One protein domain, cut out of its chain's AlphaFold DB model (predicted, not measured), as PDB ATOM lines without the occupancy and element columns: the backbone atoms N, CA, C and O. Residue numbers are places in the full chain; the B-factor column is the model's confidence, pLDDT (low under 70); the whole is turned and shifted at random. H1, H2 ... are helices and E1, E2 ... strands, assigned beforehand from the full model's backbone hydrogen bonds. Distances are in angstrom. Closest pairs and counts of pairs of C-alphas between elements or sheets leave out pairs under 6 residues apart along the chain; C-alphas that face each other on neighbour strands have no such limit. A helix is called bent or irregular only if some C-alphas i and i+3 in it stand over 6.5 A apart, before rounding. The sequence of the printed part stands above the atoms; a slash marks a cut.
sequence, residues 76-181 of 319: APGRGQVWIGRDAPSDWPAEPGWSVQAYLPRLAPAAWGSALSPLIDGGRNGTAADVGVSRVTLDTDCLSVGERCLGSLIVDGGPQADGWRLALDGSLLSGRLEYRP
ATOM      1  N   ALA A  76      37.812 -53.555 -44.018       84.69
ATOM      2  CA  ALA A  76      38.102 -52.925 -45.299       84.69
ATOM      3  C   ALA A  76      36.799 -52.350 -45.874       84.69
ATOM      4  O   ALA A  76      36.085 -53.072 -46.573       84.69
ATOM      5  N   PRO A  77      36.457 -51.086 -45.567       86.12
ATOM      6  CA  PRO A  77      37.103 -50.156 -44.617       86.12
ATOM      7  C   PRO A  77      36.852 -50.472 -43.122       86.12
ATOM      8  O   PRO A  77      35.933 -51.212 -42.766       86.12
ATOM      9  N   GLY A  78      37.704 -49.945 -42.236       89.69
ATOM     10  CA  GLY A  78      37.565 -50.085 -40.778       89.69
ATOM     11  C   GLY A  78      36.530 -49.127 -40.176       89.69
ATOM     12  O   GLY A  78      36.071 -48.207 -40.851       89.69
ATOM     13  N   ARG A  79      36.156 -49.346 -38.910       94.00
ATOM     14  CA  ARG A  79      35.177 -48.521 -38.180       94.00
ATOM     15  C   ARG A  79      35.736 -48.052 -36.849       94.00
ATOM     16  O   ARG A  79      36.184 -48.869 -36.048       94.00
ATOM     17  N   GLY A  80      35.646 -46.752 -36.610       94.19
ATOM     18  CA  GLY A  80      36.130 -46.070 -35.423       94.19
ATOM     19  C   GLY A  80      35.069 -45.187 -34.796       94.19
ATOM     20  O   GLY A  80      34.217 -44.612 -35.474       94.19
ATOM     21  N   GLN A  81      35.136 -45.044 -33.483       96.12
ATOM     22  CA  GLN A  81      34.315 -44.097 -32.752       96.12
ATOM     23  C   GLN A  81      35.114 -43.496 -31.609       96.12
ATOM     24  O   GLN A  81      35.781 -44.220 -30.874       96.12
ATOM     25  N   VAL A  82      35.019 -42.182 -31.467       96.25
ATOM     26  CA  VAL A  82      35.524 -41.410 -30.332       96.25
ATOM     27  C   VAL A  82      34.339 -40.709 -29.694       96.25
ATOM     28  O   VAL A  82      33.511 -40.136 -30.402       96.25
ATOM     29  N   TRP A  83      34.260 -40.743 -28.368       97.06
ATOM     30  CA  TRP A  83      33.277 -39.977 -27.613       97.06
ATOM     31  C   TRP A  83      33.957 -39.117 -26.552       97.06
ATOM     32  O   TRP A  83      34.913 -39.554 -25.907       97.06
ATOM     33  N   ILE A  84      33.469 -37.887 -26.392       96.75
ATOM     34  CA  ILE A  84      33.979 -36.897 -25.443       96.75
ATOM     35  C   ILE A  84      32.830 -36.384 -24.575       96.75
ATOM     36  O   ILE A  84      31.765 -36.059 -25.092       96.75
ATOM     37  N   GLY A  85      33.041 -36.302 -23.261       94.25
ATOM     38  CA  GLY A  85      32.108 -35.684 -22.310       94.25
ATOM     39  C   GLY A  85      30.799 -36.445 -22.069       94.25
ATOM     40  O   GLY A  85      29.991 -35.999 -21.262       94.25
ATOM     41  N   ARG A  86      30.585 -37.590 -22.730       90.38
ATOM     42  CA  ARG A  86      29.449 -38.501 -22.511       90.38
ATOM     43  C   ARG A  86      29.916 -39.940 -22.363       90.38
ATOM     44  O   ARG A  86      31.086 -40.253 -22.583       90.38
ATOM     45  N   ASP A  87      28.987 -40.814 -22.006       89.19
ATOM     46  CA  ASP A  87      29.207 -42.251 -22.038       89.19
ATOM     47  C   ASP A  87      29.309 -42.794 -23.466       89.19
ATOM     48  O   ASP A  87      28.951 -42.139 -24.448       89.19
ATOM     49  N   ALA A  88      29.835 -44.014 -23.568       88.38
ATOM     50  CA  ALA A  88      30.004 -44.689 -24.842       88.38
ATOM     51  C   ALA A  88      28.641 -44.888 -25.531       88.38
ATOM     52  O   ALA A  88      27.723 -45.425 -24.904       88.38
ATOM     53  N   PRO A  89      28.507 -44.539 -26.823       88.81
ATOM     54  CA  PRO A  89      27.302 -44.847 -27.582       88.81
ATOM     55  C   PRO A  89      27.059 -46.360 -27.630       88.81
ATOM     56  O   PRO A  89      27.989 -47.138 -27.882       88.81
ATOM     57  N   SER A  90      25.810 -46.788 -27.425       89.12
ATOM     58  CA  SER A  90      25.431 -48.206 -27.501       89.12
ATOM     59  C   SER A  90      25.733 -48.786 -28.882       89.12
ATOM     60  O   SER A  90      26.334 -49.856 -29.000       89.12
ATOM     61  N   ASP A  91      25.408 -48.024 -29.923       89.81
ATOM     62  CA  ASP A  91      25.455 -48.486 -31.303       89.81
ATOM     63  C   ASP A  91      26.785 -48.157 -31.975       89.81
ATOM     64  O   ASP A  91      27.366 -47.078 -31.802       89.81
ATOM     65  N   TRP A  92      27.268 -49.110 -32.773       89.62
ATOM     66  CA  TRP A  92      28.391 -48.865 -33.666       89.62
ATOM     67  C   TRP A  92      27.974 -47.925 -34.802       89.62
ATOM     68  O   TRP A  92      26.840 -48.007 -35.279       89.62
ATOM     69  N   PRO A  93      28.888 -47.075 -35.292       88.25
ATOM     70  CA  PRO A  93      28.627 -46.250 -36.466       88.25
ATOM     71  C   PRO A  93      28.271 -47.117 -37.676       88.25
ATOM     72  O   PRO A  93      28.936 -48.123 -37.943       88.25
ATOM     73  N   ALA A  94      27.232 -46.711 -38.408       85.38
ATOM     74  CA  ALA A  94      26.833 -47.375 -39.647       85.38
ATOM     75  C   ALA A  94      27.900 -47.197 -40.738       85.38
ATOM     76  O   ALA A  94      28.290 -48.162 -41.398       85.38
ATOM     77  N   GLU A  95      28.407 -45.970 -40.871       88.06
ATOM     78  CA  GLU A  95      29.409 -45.606 -41.865       88.06
ATOM     79  C   GLU A  95      30.814 -46.072 -41.458       88.06
ATOM     80  O   GLU A  95      31.190 -45.991 -40.282       88.06
ATOM     81  N   PRO A  96      31.633 -46.530 -42.418       90.69
ATOM     82  CA  PRO A  96      33.056 -46.723 -42.198       90.69
ATOM     83  C   PRO A  96      33.798 -45.446 -41.811       90.69
ATOM     84  O   PRO A  96      33.317 -44.342 -42.043       90.69
ATOM     85  N   GLY A  97      35.006 -45.600 -41.275       92.25
ATOM     86  CA  GLY A  97      35.820 -44.483 -40.806       92.25
ATOM     87  C   GLY A  97      35.566 -44.132 -39.340       92.25
ATOM     88  O   GLY A  97      34.990 -44.918 -38.589       92.25
ATOM     89  N   TRP A  98      36.051 -42.970 -38.921       93.75
ATOM     90  CA  TRP A  98      35.933 -42.452 -37.566       93.75
ATOM     91  C   TRP A  98      34.688 -41.587 -37.412       93.75
ATOM     92  O   TRP A  98      34.535 -40.569 -38.080       93.75
ATOM     93  N   SER A  99      33.831 -41.951 -36.467       95.62
ATOM     94  CA  SER A  99      32.805 -41.049 -35.950       95.62
ATOM     95  C   SER A  99      33.296 -40.368 -34.675       95.62
ATOM     96  O   SER A  99      33.903 -41.006 -33.812       95.62
ATOM     97  N   VAL A 100      33.033 -39.075 -34.547       95.62
ATOM     98  CA  VAL A 100      33.365 -38.286 -33.359       95.62
ATOM     99  C   VAL A 100      32.072 -37.767 -32.758       95.62
ATOM    100  O   VAL A 100      31.281 -37.133 -33.450       95.62
ATOM    101  N   GLN A 101      31.854 -38.036 -31.478       96.38
ATOM    102  CA  GLN A 101      30.725 -37.510 -30.718       96.38
ATOM    103  C   GLN A 101      31.268 -36.743 -29.523       96.38
ATOM    104  O   GLN A 101      31.980 -37.303 -28.698       96.38
ATOM    105  N   ALA A 102      30.975 -35.458 -29.423       96.88
ATOM    106  CA  ALA A 102      31.506 -34.621 -28.365       96.88
ATOM    107  C   ALA A 102      30.378 -33.874 -27.672       96.88
ATOM    108  O   ALA A 102      29.552 -33.242 -28.315       96.88
ATOM    109  N   TYR A 103      30.383 -33.917 -26.350       97.38
ATOM    110  CA  TYR A 103      29.667 -32.969 -25.521       97.38
ATOM    111  C   TYR A 103      30.690 -32.098 -24.809       97.38
ATOM    112  O   TYR A 103      31.543 -32.593 -24.066       97.38
ATOM    113  N   LEU A 104      30.619 -30.801 -25.077       96.94
ATOM    114  CA  LEU A 104      31.474 -29.790 -24.480       96.94
ATOM    115  C   LEU A 104      30.559 -28.815 -23.731       96.94
ATOM    116  O   LEU A 104      29.899 -28.015 -24.390       96.94
ATOM    117  N   PRO A 105      30.515 -28.826 -22.385       95.56
ATOM    118  CA  PRO A 105      29.634 -27.930 -21.624       95.56
ATOM    119  C   PRO A 105      29.793 -26.455 -22.017       95.56
ATOM    120  O   PRO A 105      28.831 -25.697 -22.055       95.56
ATOM    121  N   ARG A 106      31.022 -26.065 -22.374       96.19
ATOM    122  CA  ARG A 106      31.341 -24.773 -22.974       96.19
ATOM    123  C   ARG A 106      32.296 -24.968 -24.147       96.19
ATOM    124  O   ARG A 106      33.381 -25.521 -23.978       96.19
ATOM    125  N   LEU A 107      31.898 -24.504 -25.325       96.69
ATOM    126  CA  LEU A 107      32.702 -24.526 -26.540       96.69
ATOM    127  C   LEU A 107      33.223 -23.121 -26.834       96.69
ATOM    128  O   LEU A 107      32.440 -22.239 -27.162       96.69
ATOM    129  N   ALA A 108      34.545 -22.943 -26.813       94.44
ATOM    130  CA  ALA A 108      35.218 -21.735 -27.293       94.44
ATOM    131  C   ALA A 108      35.805 -21.980 -28.699       94.44
ATOM    132  O   ALA A 108      36.905 -22.540 -28.799       94.44
ATOM    133  N   PRO A 109      35.124 -21.589 -29.799       92.19
ATOM    134  CA  PRO A 109      35.555 -21.938 -31.155       92.19
ATOM    135  C   PRO A 109      36.952 -21.417 -31.496       92.19
ATOM    136  O   PRO A 109      37.723 -22.124 -32.135       92.19
ATOM    137  N   ALA A 110      37.309 -20.218 -31.026       88.75
ATOM    138  CA  ALA A 110      38.631 -19.635 -31.256       88.75
ATOM    139  C   ALA A 110      39.755 -20.457 -30.595       88.75
ATOM    140  O   ALA A 110      40.771 -20.741 -31.232       88.75
ATOM    141  N   ALA A 111      39.553 -20.904 -29.349       91.12
ATOM    142  CA  ALA A 111      40.527 -21.724 -28.627       91.12
ATOM    143  C   ALA A 111      40.711 -23.094 -29.298       91.12
ATOM    144  O   ALA A 111      41.840 -23.529 -29.522       91.12
ATOM    145  N   TRP A 112      39.609 -23.747 -29.682       92.38
ATOM    146  CA  TRP A 112      39.647 -25.023 -30.403       92.38
ATOM    147  C   TRP A 112      40.247 -24.894 -31.804       92.38
ATOM    148  O   TRP A 112      41.076 -25.716 -32.188       92.38
ATOM    149  N   GLY A 113      39.891 -23.843 -32.545       88.69
ATOM    150  CA  GLY A 113      40.469 -23.537 -33.850       88.69
ATOM    151  C   GLY A 113      41.983 -23.358 -33.766       88.69
ATOM    152  O   GLY A 113      42.718 -23.989 -34.523       88.69
ATOM    153  N   SER A 114      42.469 -22.581 -32.794       87.50
ATOM    154  CA  SER A 114      43.906 -22.395 -32.561       87.50
ATOM    155  C   SER A 114      44.606 -23.700 -32.173       87.50
ATOM    156  O   SER A 114      45.644 -24.031 -32.743       87.50
ATOM    157  N   ALA A 115      44.024 -24.472 -31.249       89.69
ATOM    158  CA  ALA A 115      44.609 -25.730 -30.792       89.69
ATOM    159  C   ALA A 115      44.718 -26.776 -31.915       89.69
ATOM    160  O   ALA A 115      45.694 -27.522 -31.963       89.69
ATOM    161  N   LEU A 116      43.746 -26.819 -32.833       87.25
ATOM    162  CA  LEU A 116      43.687 -27.797 -33.926       87.25
ATOM    163  C   LEU A 116      44.349 -27.321 -35.229       87.25
ATOM    164  O   LEU A 116      44.625 -28.154 -36.093       87.25
ATOM    165  N   SER A 117      44.650 -26.025 -35.374       81.69
ATOM    166  CA  SER A 117      45.272 -25.451 -36.584       81.69
ATOM    167  C   SER A 117      46.513 -26.221 -37.074       81.69
ATOM    168  O   SER A 117      46.577 -26.521 -38.266       81.69
ATOM    169  N   PRO A 118      47.459 -26.659 -36.209       81.12
ATOM    170  CA  PRO A 118      48.644 -27.394 -36.663       81.12
ATOM    171  C   PRO A 118      48.333 -28.725 -37.363       81.12
ATOM    172  O   PRO A 118      49.104 -29.160 -38.216       81.12
ATOM    173  N   LEU A 119      47.214 -29.374 -37.019       75.88
ATOM    174  CA  LEU A 119      46.779 -30.621 -37.661       75.88
ATOM    175  C   LEU A 119      46.252 -30.368 -39.077       75.88
ATOM    176  O   LEU A 119      46.413 -31.211 -39.955       75.88
ATOM    177  N   ILE A 120      45.641 -29.203 -39.291       67.00
ATOM    178  CA  ILE A 120      45.087 -28.780 -40.578       67.00
ATOM    179  C   ILE A 120      46.219 -28.286 -41.493       67.00
ATOM    180  O   ILE A 120      46.303 -28.696 -42.649       67.00
ATOM    181  N   ASP A 121      47.141 -27.477 -40.962       61.69
ATOM    182  CA  ASP A 121      48.258 -26.896 -41.719       61.69
ATOM    183  C   ASP A 121      49.355 -27.919 -42.055       61.69
ATOM    184  O   ASP A 121      49.920 -27.902 -43.154       61.69
ATOM    185  N   GLY A 122      49.636 -28.850 -41.135       53.31
ATOM    186  CA  GLY A 122      50.512 -30.001 -41.383       53.31
ATOM    187  C   GLY A 122      49.910 -31.012 -42.366       53.31
ATOM    188  O   GLY A 122      50.635 -31.806 -42.965       53.31
ATOM    189  N   GLY A 123      48.593 -30.934 -42.586       47.06
ATOM    190  CA  GLY A 123      47.798 -31.733 -43.514       47.06
ATOM    191  C   GLY A 123      47.768 -31.204 -44.950       47.06
ATOM    192  O   GLY A 123      46.867 -31.558 -45.704       47.06
ATOM    193  N   ARG A 124      48.751 -30.412 -45.402       44.75
ATOM    194  CA  ARG A 124      48.845 -29.993 -46.820       44.75
ATOM    195  C   ARG A 124      48.869 -31.155 -47.835       44.75
ATOM    196  O   ARG A 124      48.665 -30.903 -49.018       44.75
ATOM    197  N   ASN A 125      49.020 -32.400 -47.370       42.38
ATOM    198  CA  ASN A 125      48.819 -33.628 -48.146       42.38
ATOM    199  C   ASN A 125      47.683 -34.547 -47.655       42.38
ATOM    200  O   ASN A 125      47.489 -35.583 -48.281       42.38
ATOM    201  N   GLY A 126      46.935 -34.205 -46.600       42.94
ATOM    202  CA  GLY A 126      45.846 -35.044 -46.109       42.94
ATOM    203  C   GLY A 126      44.681 -34.259 -45.523       42.94
ATOM    204  O   GLY A 126      44.825 -33.472 -44.593       42.94
ATOM    205  N   THR A 127      43.500 -34.470 -46.095       45.59
ATOM    206  CA  THR A 127      42.250 -33.874 -45.607       45.59
ATOM    207  C   THR A 127      41.737 -34.650 -44.389       45.59
ATOM    208  O   THR A 127      42.217 -35.738 -44.096       45.59
ATOM    209  N   ALA A 128      40.705 -34.182 -43.683       47.59
ATOM    210  CA  ALA A 128      40.045 -35.028 -42.677       47.59
ATOM    211  C   ALA A 128      39.447 -36.332 -43.276       47.59
ATOM    212  O   ALA A 128      39.161 -37.274 -42.534       47.59
ATOM    213  N   ALA A 129      39.340 -36.426 -44.614       46.78
ATOM    214  CA  ALA A 129      39.079 -37.675 -45.328       46.78
ATOM    215  C   ALA A 129      40.290 -38.639 -45.345       46.78
ATOM    216  O   ALA A 129      40.081 -39.846 -45.396       46.78
ATOM    217  N   ASP A 130      41.529 -38.155 -45.205       53.69
ATOM    218  CA  ASP A 130      42.744 -38.980 -45.052       53.69
ATOM    219  C   ASP A 130      42.854 -39.584 -43.648       53.69
ATOM    220  O   ASP A 130      43.356 -40.692 -43.482       53.69
ATOM    221  N   VAL A 131      42.322 -38.891 -42.635       57.81
ATOM    222  CA  VAL A 131      42.107 -39.450 -41.285       57.81
ATOM    223  C   VAL A 131      40.884 -40.383 -41.268       57.81
ATOM    224  O   VAL A 131      40.682 -41.144 -40.324       57.81
ATOM    225  N   GLY A 132      40.073 -40.361 -42.331       81.25
ATOM    226  CA  GLY A 132      38.888 -41.192 -42.485       81.25
ATOM    227  C   GLY A 132      37.754 -40.807 -41.541       81.25
ATOM    228  O   GLY A 132      36.990 -41.686 -41.162       81.25
ATOM    229  N   VAL A 133      37.636 -39.543 -41.112       91.19
ATOM    230  CA  VAL A 133      36.499 -39.112 -40.281       91.19
ATOM    231  C   VAL A 133      35.238 -39.082 -41.138       91.19
ATOM    232  O   VAL A 133      35.195 -38.368 -42.133       91.19
ATOM    233  N   SER A 134      34.214 -39.841 -40.756       93.31
ATOM    234  CA  SER A 134      32.961 -39.986 -41.503       93.31
ATOM    235  C   SER A 134      31.790 -39.220 -40.904       93.31
ATOM    236  O   SER A 134      30.850 -38.885 -41.623       93.31
ATOM    237  N   ARG A 135      31.834 -38.906 -39.605       95.19
ATOM    238  CA  ARG A 135      30.813 -38.084 -38.950       95.19
ATOM    239  C   ARG A 135      31.368 -37.368 -37.730       95.19
ATOM    240  O   ARG A 135      32.175 -37.928 -36.994       95.19
ATOM    241  N   VAL A 136      30.883 -36.161 -37.493       96.00
ATOM    242  CA  VAL A 136      31.105 -35.383 -36.281       96.00
ATOM    243  C   VAL A 136      29.748 -34.936 -35.763       96.00
ATOM    244  O   VAL A 136      28.973 -34.339 -36.505       96.00
ATOM    245  N   THR A 137      29.491 -35.207 -34.491       97.00
ATOM    246  CA  THR A 137      28.372 -34.648 -33.739       97.00
ATOM    247  C   THR A 137      28.949 -33.937 -32.522       97.00
ATOM    248  O   THR A 137      29.717 -34.529 -31.764       97.00
ATOM    249  N   LEU A 138      28.614 -32.668 -32.348       97.81
ATOM    250  CA  LEU A 138      29.066 -31.828 -31.249       97.81
ATOM    251  C   LEU A 138      27.851 -31.180 -30.595       97.81
ATOM    252  O   LEU A 138      27.007 -30.625 -31.285       97.81
ATOM    253  N   ASP A 139      27.791 -31.240 -29.277       98.06
ATOM    254  CA  ASP A 139      26.748 -30.646 -28.453       98.06
ATOM    255  C   ASP A 139      27.410 -29.734 -27.414       98.06
ATOM    256  O   ASP A 139      28.389 -30.123 -26.765       98.06
ATOM    257  N   THR A 140      26.914 -28.508 -27.286       98.25
ATOM    258  CA  THR A 140      27.346 -27.566 -26.262       98.25
ATOM    259  C   THR A 140      26.167 -26.807 -25.676       98.25
ATOM    260  O   THR A 140      25.308 -26.307 -26.403       98.25
ATOM    261  N   ASP A 141      26.171 -26.649 -24.352       97.56
ATOM    262  CA  ASP A 141      25.214 -25.780 -23.660       97.56
ATOM    263  C   ASP A 141      25.579 -24.300 -23.829       97.56
ATOM    264  O   ASP A 141      24.745 -23.418 -23.628       97.56
ATOM    265  N   CYS A 142      26.839 -24.023 -24.176       96.94
ATOM    266  CA  CYS A 142      27.382 -22.681 -24.192       96.94
ATOM    267  C   CYS A 142      28.450 -22.493 -25.275       96.94
ATOM    268  O   CYS A 142      29.630 -22.788 -25.073       96.94
ATOM    269  N   LEU A 143      28.047 -21.914 -26.404       96.38
ATOM    270  CA  LEU A 143      28.947 -21.339 -27.392       96.38
ATOM    271  C   LEU A 143      29.542 -20.044 -26.825       96.38
ATOM    272  O   LEU A 143      28.845 -19.039 -26.701       96.38
ATOM    273  N   SER A 144      30.819 -20.064 -26.451       93.94
ATOM    274  CA  SER A 144      31.470 -18.940 -25.778       93.94
ATOM    275  C   SER A 144      32.319 -18.083 -26.712       93.94
ATOM    276  O   SER A 144      33.139 -18.610 -27.471       93.94
ATOM    277  N   VAL A 145      32.185 -16.764 -26.574       89.06
ATOM    278  CA  VAL A 145      33.055 -15.753 -27.189       89.06
ATOM    279  C   VAL A 145      33.569 -14.841 -26.078       89.06
ATOM    280  O   VAL A 145      32.796 -14.121 -25.448       89.06
ATOM    281  N   GLY A 146      34.873 -14.915 -25.799       85.50
ATOM    282  CA  GLY A 146      35.428 -14.368 -24.560       85.50
ATOM    283  C   GLY A 146      34.760 -15.014 -23.343       85.50
ATOM    284  O   GLY A 146      34.587 -16.232 -23.302       85.50
ATOM    285  N   GLU A 147      34.322 -14.192 -22.391       86.31
ATOM    286  CA  GLU A 147      33.599 -14.642 -21.192       86.31
ATOM    287  C   GLU A 147      32.085 -14.813 -21.413       86.31
ATOM    288  O   GLU A 147      31.376 -15.331 -20.546       86.31
ATOM    289  N   ARG A 148      31.561 -14.389 -22.570       89.31
ATOM    290  CA  ARG A 148      30.121 -14.411 -22.851       89.31
ATOM    291  C   ARG A 148      29.674 -15.783 -23.334       89.31
ATOM    292  O   ARG A 148      30.305 -16.385 -24.202       89.31
ATOM    293  N   CYS A 149      28.527 -16.224 -22.827       93.94
ATOM    294  CA  CYS A 149      27.791 -17.363 -23.357       93.94
ATOM    295  C   CYS A 149      26.747 -16.894 -24.376       93.94
ATOM    296  O   CYS A 149      25.857 -16.130 -24.014       93.94
ATOM    297  N   LEU A 150      26.843 -17.349 -25.626       94.00
ATOM    298  CA  LEU A 150      25.884 -17.019 -26.689       94.00
ATOM    299  C   LEU A 150      24.696 -17.997 -26.751       94.00
ATOM    300  O   LEU A 150      23.770 -17.788 -27.526       94.00
ATOM    301  N   GLY A 151      24.733 -19.061 -25.945       95.25
ATOM    302  CA  GLY A 151      23.688 -20.081 -25.850       95.25
ATOM    303  C   GLY A 151      24.114 -21.450 -26.386       95.25
ATOM    304  O   GLY A 151      25.279 -21.668 -26.720       95.25
ATOM    305  N   SER A 152      23.170 -22.389 -26.431       97.56
ATOM    306  CA  SER A 152      23.417 -23.767 -26.861       97.56
ATOM    307  C   SER A 152      23.550 -23.910 -28.377       97.56
ATOM    308  O   SER A 152      22.947 -23.146 -29.142       97.56
ATOM    309  N   LEU A 153      24.321 -24.915 -28.799       98.44
ATOM    310  CA  LEU A 153      24.531 -25.276 -30.198       98.44
ATOM    311  C   LEU A 153      24.779 -26.783 -30.342       98.44
ATOM    312  O   LEU A 153      25.642 -27.355 -29.681       98.44
ATOM    313  N   ILE A 154      24.081 -27.394 -31.291       98.56
ATOM    314  CA  ILE A 154      24.336 -28.730 -31.809       98.56
ATOM    315  C   ILE A 154      24.880 -28.590 -33.232       98.56
ATOM    316  O   ILE A 154      24.343 -27.854 -34.062       98.56
ATOM    317  N   VAL A 155      25.960 -29.310 -33.516       98.44
ATOM    318  CA  VAL A 155      26.567 -29.424 -34.841       98.44
ATOM    319  C   VAL A 155      26.579 -30.890 -35.233       98.44
ATOM    320  O   VAL A 155      27.093 -31.720 -34.489       98.44
ATOM    321  N   ASP A 156      26.059 -31.223 -36.407       98.19
ATOM    322  CA  ASP A 156      26.095 -32.589 -36.927       98.19
ATOM    323  C   ASP A 156      26.450 -32.600 -38.407       98.19
ATOM    324  O   ASP A 156      25.892 -31.851 -39.206       98.19
ATOM    325  N   GLY A 157      27.383 -33.454 -38.803       96.81
ATOM    326  CA  GLY A 157      27.717 -33.581 -40.209       96.81
ATOM    327  C   GLY A 157      28.951 -34.414 -40.473       96.81
ATOM    328  O   GLY A 157      29.408 -35.175 -39.628       96.81
ATOM    329  N   GLY A 158      29.489 -34.290 -41.677       94.69
ATOM    330  CA  GLY A 158      30.566 -35.151 -42.143       94.69
ATOM    331  C   GLY A 158      31.184 -34.673 -43.451       94.69
ATOM    332  O   GLY A 158      30.776 -33.636 -43.998       94.69
ATOM    333  N   PRO A 159      32.173 -35.419 -43.965       92.88
ATOM    334  CA  PRO A 159      32.771 -35.126 -45.250       92.88
ATOM    335  C   PRO A 159      31.743 -35.255 -46.385       92.88
ATOM    336  O   PRO A 159      30.802 -36.046 -46.351       92.88
ATOM    337  N   GLN A 160      31.964 -34.461 -47.420       89.50
ATOM    338  CA  GLN A 160      31.321 -34.510 -48.727       89.50
ATOM    339  C   GLN A 160      32.418 -34.690 -49.787       89.50
ATOM    340  O   GLN A 160      33.606 -34.599 -49.477       89.50
ATOM    341  N   ALA A 161      32.038 -34.907 -51.049       82.94
ATOM    342  CA  ALA A 161      32.996 -35.159 -52.130       82.94
ATOM    343  C   ALA A 161      34.109 -34.093 -52.253       82.94
ATOM    344  O   ALA A 161      35.232 -34.430 -52.621       82.94
ATOM    345  N   ASP A 162      33.820 -32.823 -51.939       86.12
ATOM    346  CA  ASP A 162      34.770 -31.710 -52.051       86.12
ATOM    347  C   ASP A 162      34.965 -30.891 -50.762       86.12
ATOM    348  O   ASP A 162      35.464 -29.762 -50.816       86.12
ATOM    349  N   GLY A 163      34.615 -31.445 -49.597       91.38
ATOM    350  CA  GLY A 163      34.725 -30.708 -48.342       91.38
ATOM    351  C   GLY A 163      33.962 -31.322 -47.178       91.38
ATOM    352  O   GLY A 163      33.909 -32.536 -47.027       91.38
ATOM    353  N   TRP A 164      33.377 -30.463 -46.356       94.12
ATOM    354  CA  TRP A 164      32.562 -30.799 -45.195       94.12
ATOM    355  C   TRP A 164      31.205 -30.125 -45.293       94.12
ATOM    356  O   TRP A 164      31.102 -29.008 -45.800       94.12
ATOM    357  N   ARG A 165      30.177 -30.788 -44.770       97.31
ATOM    358  CA  ARG A 165      28.854 -30.201 -44.561       97.31
ATOM    359  C   ARG A 165      28.413 -30.478 -43.135       97.31
ATOM    360  O   ARG A 165      28.382 -31.637 -42.730       97.31
ATOM    361  N   LEU A 166      28.042 -29.419 -42.428       98.19
ATOM    362  CA  LEU A 166      27.605 -29.436 -41.039       98.19
ATOM    363  C   LEU A 166      26.235 -28.760 -40.936       98.19
ATOM    364  O   LEU A 166      26.065 -27.639 -41.409       98.19
ATOM    365  N   ALA A 167      25.259 -29.436 -40.348       98.69
ATOM    366  CA  ALA A 167      24.023 -28.834 -39.874       98.69
ATOM    367  C   ALA A 167      24.281 -28.146 -38.528       98.69
ATOM    368  O   ALA A 167      25.044 -28.661 -37.709       98.69
ATOM    369  N   LEU A 168      23.658 -26.989 -38.333       98.62
ATOM    370  CA  LEU A 168      23.761 -26.161 -37.138       98.62
ATOM    371  C   LEU A 168      22.359 -25.997 -36.558       98.62
ATOM    372  O   LEU A 168      21.459 -25.543 -37.264       98.62
ATOM    373  N   ASP A 169      22.181 -26.330 -35.288       98.62
ATOM    374  CA  ASP A 169      20.927 -26.107 -34.576       98.62
ATOM    375  C   ASP A 169      21.221 -25.558 -33.187       98.62
ATOM    376  O   ASP A 169      21.843 -26.219 -32.360       98.62
ATOM    377  N   GLY A 170      20.834 -24.316 -32.944       97.69
ATOM    378  CA  GLY A 170      21.159 -23.616 -31.720       97.69
ATOM    379  C   GLY A 170      20.159 -22.523 -31.388       97.69
ATOM    380  O   GLY A 170      19.300 -22.127 -32.180       97.69
ATOM    381  N   SER A 171      20.308 -22.018 -30.170       95.94
ATOM    382  CA  SER A 171      19.509 -20.903 -29.653       95.94
ATOM    383  C   SER A 171      19.808 -19.592 -30.392       95.94
ATOM    384  O   SER A 171      18.882 -18.884 -30.784       95.94
ATOM    385  N   LEU A 172      21.092 -19.322 -30.653       95.44
ATOM    386  CA  LEU A 172      21.569 -18.167 -31.416       95.44
ATOM    387  C   LEU A 172      21.251 -18.279 -32.915       95.44
ATOM    388  O   LEU A 172      20.815 -17.312 -33.538       95.44
ATOM    389  N   LEU A 173      21.524 -19.440 -33.512       97.19
ATOM    390  CA  LEU A 173      21.465 -19.643 -34.959       97.19
ATOM    391  C   LEU A 173      21.018 -21.052 -35.331       97.19
ATOM    392  O   LEU A 173      21.240 -21.996 -34.580       97.19
ATOM    393  N   SER A 174      20.443 -21.197 -36.521       98.44
ATOM    394  CA  SER A 174      20.157 -22.496 -37.135       98.44
ATOM    395  C   SER A 174      20.412 -22.450 -38.638       98.44
ATOM    396  O   SER A 174      20.205 -21.411 -39.266       98.44
ATOM    397  N   GLY A 175      20.858 -23.562 -39.219       98.69
ATOM    398  CA  GLY A 175      21.090 -23.692 -40.655       98.69
ATOM    399  C   GLY A 175      22.194 -24.690 -40.994       98.69
ATOM    400  O   GLY A 175      22.229 -25.814 -40.489       98.69
ATOM    401  N   ARG A 176      23.108 -24.302 -41.884       98.56
ATOM    402  CA  ARG A 176      24.167 -25.164 -42.415       98.56
ATOM    403  C   ARG A 176      25.457 -24.398 -42.684       98.56
ATOM    404  O   ARG A 176      25.436 -23.270 -43.167       98.56
ATOM    405  N   LEU A 177      26.576 -25.074 -42.462       97.88
ATOM    406  CA  LEU A 177      27.911 -24.662 -42.871       97.88
ATOM    407  C   LEU A 177      28.480 -25.682 -43.859       97.88
ATOM    408  O   LEU A 177      28.455 -26.889 -43.612       97.88
ATOM    409  N   GLU A 178      29.028 -25.200 -44.968       97.06
ATOM    410  CA  GLU A 178      29.839 -25.989 -45.890       97.06
ATOM    411  C   GLU A 178      31.270 -25.443 -45.919       97.06
ATOM    412  O   GLU A 178      31.489 -24.240 -46.055       97.06
ATOM    413  N   TYR A 179      32.256 -26.334 -45.788       94.50
ATOM    414  CA  TYR A 179      33.674 -25.982 -45.857       94.50
ATOM    415  C   TYR A 179      34.370 -26.754 -46.974       94.50
ATOM    416  O   TYR A 179      34.528 -27.970 -46.896       94.50
ATOM    417  N   ARG A 180      34.804 -26.045 -48.015       93.38
ATOM    418  CA  ARG A 180      35.457 -26.583 -49.213       93.38
ATOM    419  C   ARG A 180      36.840 -25.947 -49.392       93.38
ATOM    420  O   ARG A 180      36.986 -25.011 -50.178       93.38
ATOM    421  N   PRO A 181      37.891 -26.455 -48.722       88.12
ATOM    422  CA  PRO A 181      39.204 -25.801 -48.662       88.12
ATOM    423  C   PRO A 181      39.886 -25.597 -50.024       88.12
ATOM    424  O   PRO A 181      40.776 -24.763 -50.148       88.12
TER     425      PRO A 181
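This is residues 76 to 181 of the 319 residues of an uncharacterized protein of Halomonas elongata (UniProt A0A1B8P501). One twisted sheet of six strands makes the body, and a single helix, H1, is set off from it across a gap, on the crossover between E2 and E3. The link of residues 85 to 96 loops out beyond the opposite face of the sheet near E1 and E2, and residues 112 to 118 of H1 stick out free. The printed part has 106 residues with one named helix and six named strands, in the order E1 E2 H1 E3 E4 E5 E6; the sheet runs E1 E2 E3 E4 E5 E6 and is mixed. The class is mixed, helices and strands, and the whole is compact, with a radius of gyration of the C-alphas of 14.4 A and spans of 44 by 35 by 24 A.

In the sheet, E3, residues 133 to 140, and E4, residues 153 to 160, are antiparallel neighbours at 170 degrees and form a hairpin, with N 136 and O 157 2.8 A apart, within hydrogen-bond range. E5, residues 163 to 170, is antiparallel to E4 at 163 degrees in a second hairpin, with N 154 and O 169 at 2.7 A. E6, residues 173 to 179, is an edge strand and forms a hairpin with E5, antiparallel at 171 degrees, with N 166 and O 177 at 2.8 A. E3 E4 E5 E6 is a meander, each strand the antiparallel neighbour of the one before. On the other side of E3, E2, residues 97 to 103, is parallel to it at 4 degrees, with N 100 and O 135 at 2.8 A. E1, residues 79 to 84, the other edge strand, is parallel to E2 at 13 degrees, with N 82 and O 99 at 2.9 A. H1, residues 109 to 121, is not on the sheet, with 0 pairs of C-alphas within 10 A. E2, H1 and E3 form a strand-helix-strand unit, two parallel neighbour strands with a helix between, and its crossover is right-handed. In H1, 6 of 9 O i to N i+4 pairs are within hydrogen-bond range.

E1 begins at C-alpha 79, (35.177, -48.521, -38.180). E2 is 20.1 A long, E3 20.3 A, E4 21.8 A and E5 22.6 A. H1 spans 17.2 A from C-alpha 109, (35.555, -21.938, -31.155), and is irregular: C-alphas 115 and 118 are 7.3 A apart. E6 ends at C-alpha 179, (33.674, -25.982, -45.857).

The two C-alphas farthest apart are those of Ala 76 and Glu 147, 45.5 A. The printed part has no cut. The links E1 to E2, H1 to E3 and E3 to E4 are long; in the last, residues 144 to 145 pair antiparallel with residues 148 to 149. The mean pLDDT of the printed part is 88.2, and residues 120 to 131 are under 70.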